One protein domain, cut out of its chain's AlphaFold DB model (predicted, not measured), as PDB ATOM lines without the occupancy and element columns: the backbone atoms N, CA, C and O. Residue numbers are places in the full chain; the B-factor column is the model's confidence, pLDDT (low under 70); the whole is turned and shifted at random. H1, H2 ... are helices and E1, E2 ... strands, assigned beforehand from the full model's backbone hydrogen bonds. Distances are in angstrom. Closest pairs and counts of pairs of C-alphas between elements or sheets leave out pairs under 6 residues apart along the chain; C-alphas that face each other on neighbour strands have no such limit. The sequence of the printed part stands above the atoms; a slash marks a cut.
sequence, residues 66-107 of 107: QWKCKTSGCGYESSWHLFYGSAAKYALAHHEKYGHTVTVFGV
ATOM      1  N   GLN A  66      97.295 109.374 157.041       94.50
ATOM      2  CA  GLN A  66      97.730 108.952 158.368       94.50
ATOM      3  C   GLN A  66      97.021 109.791 159.423       94.50
ATOM      4  O   GLN A  66      96.396 110.806 159.115       94.50
ATOM      5  N   TRP A  67      97.108 109.374 160.679       94.69
ATOM      6  CA  TRP A  67      96.662 110.179 161.799       94.69
ATOM      7  C   TRP A  67      97.671 110.142 162.937       94.69
ATOM      8  O   TRP A  67      98.427 109.183 163.092       94.69
ATOM      9  N   LYS A  68      97.689 111.201 163.741       93.88
ATOM     10  CA  LYS A  68      98.529 111.280 164.936       93.88
ATOM     11  C   LYS A  68      97.795 111.923 166.094       93.88
ATOM     12  O   LYS A  68      96.908 112.758 165.906       93.88
ATOM     13  N   CYS A  69      98.195 111.538 167.295       93.94
ATOM     14  CA  CYS A  69      97.753 112.154 168.529       93.94
ATOM     15  C   CYS A  69      98.548 113.445 168.786       93.94
ATOM     16  O   CYS A  69      99.775 113.460 168.695       93.94
ATOM     17  N   LYS A  70      97.841 114.527 169.110       92.81
ATOM     18  CA  LYS A  70      98.395 115.848 169.445       92.81
ATOM     19  C   LYS A  70      98.474 116.091 170.950       92.81
ATOM     20  O   LYS A  70      99.148 117.023 171.376       92.81
ATOM     21  N   THR A  71      97.810 115.264 171.758       91.81
ATOM     22  CA  THR A  71      97.884 115.357 173.220       91.81
ATOM     23  C   THR A  71      99.319 115.138 173.696       91.81
ATOM     24  O   THR A  71      99.976 114.166 173.301       91.81
ATOM     25  N   SER A  72      99.809 116.045 174.548       91.75
ATOM     26  CA  SER A  72     101.174 115.973 175.068       91.75
ATOM     27  C   SER A  72     101.389 114.662 175.835       91.75
ATOM     28  O   SER A  72     100.517 114.184 176.556       91.75
ATOM     29  N   GLY A  73     102.540 114.028 175.610       92.00
ATOM     30  CA  GLY A  73     102.892 112.756 176.246       92.00
ATOM     31  C   GLY A  73     102.307 111.490 175.605       92.00
ATOM     32  O   GLY A  73     102.706 110.402 176.006       92.00
ATOM     33  N   CYS A  74     101.424 111.576 174.599       94.38
ATOM     34  CA  CYS A  74     100.901 110.375 173.931       94.38
ATOM     35  C   CYS A  74     101.835 109.849 172.830       94.38
ATOM     36  O   CYS A  74     102.123 108.657 172.790       94.38
ATOM     37  N   GLY A  75     102.281 110.720 171.917       91.75
ATOM     38  CA  GLY A  75     103.225 110.364 170.846       91.75
ATOM     39  C   GLY A  75     102.734 109.315 169.835       91.75
ATOM     40  O   GLY A  75     103.525 108.844 169.027       91.75
ATOM     41  N   TYR A  76     101.456 108.927 169.876       93.69
ATOM     42  CA  TYR A  76     100.917 107.896 168.993       93.69
ATOM     43  C   TYR A  76     100.728 108.417 167.564       93.69
ATOM     44  O   TYR A  76     100.114 109.467 167.357       93.69
ATOM     45  N   GLU A  77     101.187 107.644 166.584       93.44
ATOM     46  CA  GLU A  77     101.027 107.899 165.152       93.44
ATOM     47  C   GLU A  77     100.633 106.606 164.431       93.44
ATOM     48  O   GLU A  77     101.057 105.508 164.800       93.44
ATOM     49  N   SER A  78      99.787 106.732 163.414       91.31
ATOM     50  CA  SER A  78      99.256 105.598 162.676       91.31
ATOM     51  C   SER A  78     100.144 105.167 161.517       91.31
ATOM     52  O   SER A  78     100.841 105.956 160.875       91.31
ATOM     53  N   SER A  79      99.996 103.901 161.141       91.56
ATOM     54  CA  SER A  79     100.401 103.434 159.817       91.56
ATOM     55  C   SER A  79      99.622 104.154 158.709       91.56
ATOM     56  O   SER A  79      98.565 104.741 158.943       91.56
ATOM     57  N   TRP A  80     100.151 104.093 157.489       92.88
ATOM     58  CA  TRP A  80      99.507 104.629 156.292       92.88
ATOM     59  C   TRP A  80      98.194 103.902 155.969       92.88
ATOM     60  O   TRP A  80      98.111 102.672 156.045       92.88
ATOM     61  N   HIS A  81      97.188 104.664 155.553       88.56
ATOM     62  CA  HIS A  81      95.891 104.189 155.092       88.56
ATOM     63  C   HIS A  81      95.617 104.704 153.676       88.56
ATOM     64  O   HIS A  81      95.841 105.872 153.381       88.56
ATOM     65  N   LEU A  82      95.050 103.856 152.815       88.50
ATOM     66  CA  LEU A  82      94.693 104.260 151.449       88.50
ATOM     67  C   LEU A  82      93.568 105.309 151.422       88.50
ATOM     68  O   LEU A  82      93.559 106.191 150.572       88.50
ATOM     69  N   PHE A  83      92.624 105.231 152.365       87.94
ATOM     70  CA  PHE A  83      91.443 106.093 152.412       87.94
ATOM     71  C   PHE A  83      91.401 106.918 153.697       87.94
ATOM     72  O   PHE A  83      91.662 106.390 154.783       87.94
ATOM     73  N   TYR A  84      90.967 108.178 153.582       87.38
ATOM     74  CA  TYR A  84      90.766 109.079 154.720       87.38
ATOM     75  C   TYR A  84      89.858 108.452 155.777       87.38
ATOM     76  O   TYR A  84      90.198 108.434 156.955       87.38
ATOM     77  N   GLY A  85      88.737 107.861 155.348       84.69
ATOM     78  CA  GLY A  85      87.760 107.253 156.251       84.69
ATOM     79  C   GLY A  85      88.355 106.157 157.137       84.69
ATOM     80  O   GLY A  85      87.984 106.059 158.305       84.69
ATOM     81  N   SER A  86      89.315 105.385 156.616       87.56
ATOM     82  CA  SER A  86      90.028 104.372 157.397       87.56
ATOM     83  C   SER A  86      90.915 105.013 158.461       87.56
ATOM     84  O   SER A  86      90.814 104.628 159.621       87.56
ATOM     85  N   ALA A  87      91.732 106.010 158.103       89.12
ATOM     86  CA  ALA A  87      92.570 106.727 159.069       89.12
ATOM     87  C   ALA A  87      91.719 107.430 160.142       89.12
ATOM     88  O   ALA A  87      91.976 107.284 161.335       89.12
ATOM     89  N   ALA A  88      90.655 108.115 159.722       89.56
ATOM     90  CA  ALA A  88      89.736 108.823 160.604       89.56
ATOM     91  C   ALA A  88      89.025 107.893 161.593       89.56
ATOM     92  O   ALA A  88      88.905 108.239 162.764       89.56
ATOM     93  N   LYS A  89      88.626 106.684 161.174       92.94
ATOM     94  CA  LYS A  89      88.012 105.695 162.072       92.94
ATOM     95  C   LYS A  89      88.934 105.329 163.239       92.94
ATOM     96  O   LYS A  89      88.483 105.261 164.379       92.94
ATOM     97  N   TYR A  90      90.214 105.083 162.963       90.75
ATOM     98  CA  TYR A  90      91.177 104.740 164.013       90.75
ATOM     99  C   TYR A  90      91.539 105.948 164.880       90.75
ATOM    100  O   TYR A  90      91.652 105.800 166.095       90.75
ATOM    101  N   ALA A  91      91.650 107.136 164.280       90.94
ATOM    102  CA  ALA A  91      91.846 108.379 165.018       90.94
ATOM    103  C   ALA A  91      90.695 108.631 166.002       90.94
ATOM    104  O   ALA A  91      90.931 108.911 167.176       90.94
ATOM    105  N   LEU A  92      89.453 108.465 165.540       90.56
ATOM    106  CA  LEU A  92      88.261 108.644 166.361       90.56
ATOM    107  C   LEU A  92      88.208 107.622 167.497       90.56
ATOM    108  O   LEU A  92      88.006 108.011 168.639       90.56
ATOM    109  N   ALA A  93      88.491 106.346 167.226       92.19
ATOM    110  CA  ALA A  93      88.539 105.325 168.273       92.19
ATOM    111  C   ALA A  93      89.574 105.653 169.368       92.19
ATOM    112  O   ALA A  93      89.359 105.370 170.547       92.19
ATOM    113  N   HIS A  94      90.702 106.265 168.998       93.19
ATOM    114  CA  HIS A  94      91.704 106.727 169.960       93.19
ATOM    115  C   HIS A  94      91.228 107.941 170.759       93.19
ATOM    116  O   HIS A  94      91.422 107.983 171.974       93.19
ATOM    117  N   HIS A  95      90.574 108.900 170.100       92.56
ATOM    118  CA  HIS A  95      89.933 110.030 170.769       92.56
ATOM    119  C   HIS A  95      88.877 109.560 171.776       92.56
ATOM    120  O   HIS A  95      88.945 109.934 172.939       92.56
ATOM    121  N   GLU A  96      87.955 108.689 171.369       91.12
ATOM    122  CA  GLU A  96      86.878 108.174 172.224       91.12
ATOM    123  C   GLU A  96      87.415 107.387 173.424       91.12
ATOM    124  O   GLU A  96      86.892 107.496 174.530       91.12
ATOM    125  N   LYS A  97      88.484 106.608 173.226       95.56
ATOM    126  CA  LYS A  97      89.062 105.782 174.288       95.56
ATOM    127  C   LYS A  97      89.852 106.585 175.322       95.56
ATOM    128  O   LYS A  97      89.859 106.209 176.492       95.56
ATOM    129  N   TYR A  98      90.558 107.630 174.895       93.25
ATOM    130  CA  TYR A  98      91.529 108.336 175.741       93.25
ATOM    131  C   TYR A  98      91.199 109.816 175.980       93.25
ATOM    132  O   TYR A  98      91.913 110.484 176.720       93.25
ATOM    133  N   GLY A  99      90.155 110.357 175.349       90.75
ATOM    134  CA  GLY A  99      89.849 111.792 175.366       90.75
ATOM    135  C   GLY A  99      90.925 112.649 174.689       90.75
ATOM    136  O   GLY A  99      91.028 113.845 174.950       90.75
ATOM    137  N   HIS A 100      91.775 112.046 173.857       96.31
ATOM    138  CA  HIS A 100      92.937 112.709 173.276       96.31
ATOM    139  C   HIS A 100      92.591 113.490 172.007       96.31
ATOM    140  O   HIS A 100      91.771 113.061 171.201       96.31
ATOM    141  N   THR A 101      93.276 114.606 171.770       92.31
ATOM    142  CA  THR A 101      93.172 115.355 170.516       92.31
ATOM    143  C   THR A 101      93.935 114.617 169.425       92.31
ATOM    144  O   THR A 101      95.112 114.292 169.589       92.31
ATOM    145  N   VAL A 102      93.281 114.371 168.294       93.69
ATOM    146  CA  VAL A 102      93.849 113.657 167.144       93.69
ATOM    147  C   VAL A 102      93.720 114.497 165.880       93.69
ATOM    148  O   VAL A 102      92.819 115.323 165.767       93.69
ATOM    149  N   THR A 103      94.611 114.271 164.919       92.31
ATOM    150  CA  THR A 103      94.526 114.864 163.579       92.31
ATOM    151  C   THR A 103      94.749 113.797 162.525       92.31
ATOM    152  O   THR A 103      95.615 112.940 162.695       92.31
ATOM    153  N   VAL A 104      94.013 113.883 161.421       90.69
ATOM    154  CA  VAL A 104      94.227 113.080 160.211       90.69
ATOM    155  C   VAL A 104      94.870 113.980 159.157       90.69
ATOM    156  O   VAL A 104      94.492 115.143 159.041       90.69
ATOM    157  N   PHE A 105      95.852 113.481 158.413       89.19
ATOM    158  CA  PHE A 105      96.569 114.244 157.391       89.19
ATOM    159  C   PHE A 105      96.890 113.374 156.171       89.19
ATOM    160  O   PHE A 105      97.042 112.157 156.287       89.19
ATOM    161  N   GLY A 106      96.953 114.004 154.996       88.88
ATOM    162  CA  GLY A 106      97.375 113.354 153.757       88.88
ATOM    163  C   GLY A 106      98.896 113.203 153.684       88.88
ATOM    164  O   GLY A 106      99.620 114.065 154.185       88.88
ATOM    165  N   VAL A 107      99.356 112.121 153.059       83.88
ATOM    166  CA  VAL A 107     100.774 111.763 152.852       83.88
ATOM    167  C   VAL A 107     101.024 111.330 151.418       83.88
ATOM    168  O   VAL A 107     100.070 110.805 150.795       83.88
TER     169      VAL A 107
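This is residues 66 to 107 of the 107 residues of an uncharacterized protein of Pilibacter termitis (UniProt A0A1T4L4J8). A two-stranded antiparallel ribbon, E1 beside E2, has one helix, H1, packed lengthwise over one of its faces. Between E1 and H1 a long stretch with no named element, residues 70 to 83, turns near Gly 73 and folds back past E1 to reach the beginning of H1. The printed part has 42 residues with two named strands and one named helix, in the order E1, H1, E2 along the chain, and its class is mixed, helices and strands. The whole is compact, with a radius of gyration of the C-alphas of 9.4 A, and elongated in outline, spanning 27 by 17 by 12 A.

The printed part begins with strand E1, residues 66 to 69, whose first C-alpha, that of Gln 66, is at (97.730, 108.952, 158.368); it measures 10.7 A from first to last C-alpha. Residues 70 to 83 follow with no named element. Helix H1, residues 84 to 98, begins with the C-alpha of Tyr 84 at (90.766, 109.079, 154.720) and measures 21.0 A. Strand E2, residues 102 to 106, measures 13.8 A and ends with the C-alpha of Gly 106 at (97.375, 113.354, 153.757).

E1 and E2 are antiparallel neighbours, with 156 degrees between their N-to-C directions. The C-alphas of Trp 67 and Val 104 face each other at 4.1 A, and those of Cys 69 and Val 102 at 4.4 A. Across this pair, N 66 and O 105 are within hydrogen-bond range at 2.9 A, and so are N 105 and O 66 at 2.8 A. H1 and E2 have 10 pairs of C-alphas within 8 A, the closest being those of Ala 91 and Val 102, 6.0 A apart. E1 and H1 have 7 such pairs, the closest being those of Gln 66 and Ala 87, 5.7 A apart. The centre of H1 is 8.7 A from that of E1 and 9.8 A from that of E2. In H1 every O i to N i+4 pair is within hydrogen-bond range.

The two C-alphas farthest apart are those of Gly 73 and Leu 82, at 27.5 A. Both belong to the long link of 14 residues from E1 to H1, whose C-alphas lie 6 to 15 A from the mean of all C-alphas. The link from H1 to E2, 3 residues, is tight. The first and last printed C-alphas, those of Gln 66 and Val 107, are 6.9 A apart; Val 107 is the chain's last residue. The printed part has no cut. The mean pLDDT of the printed part is 91.4, and no printed residue is under 70.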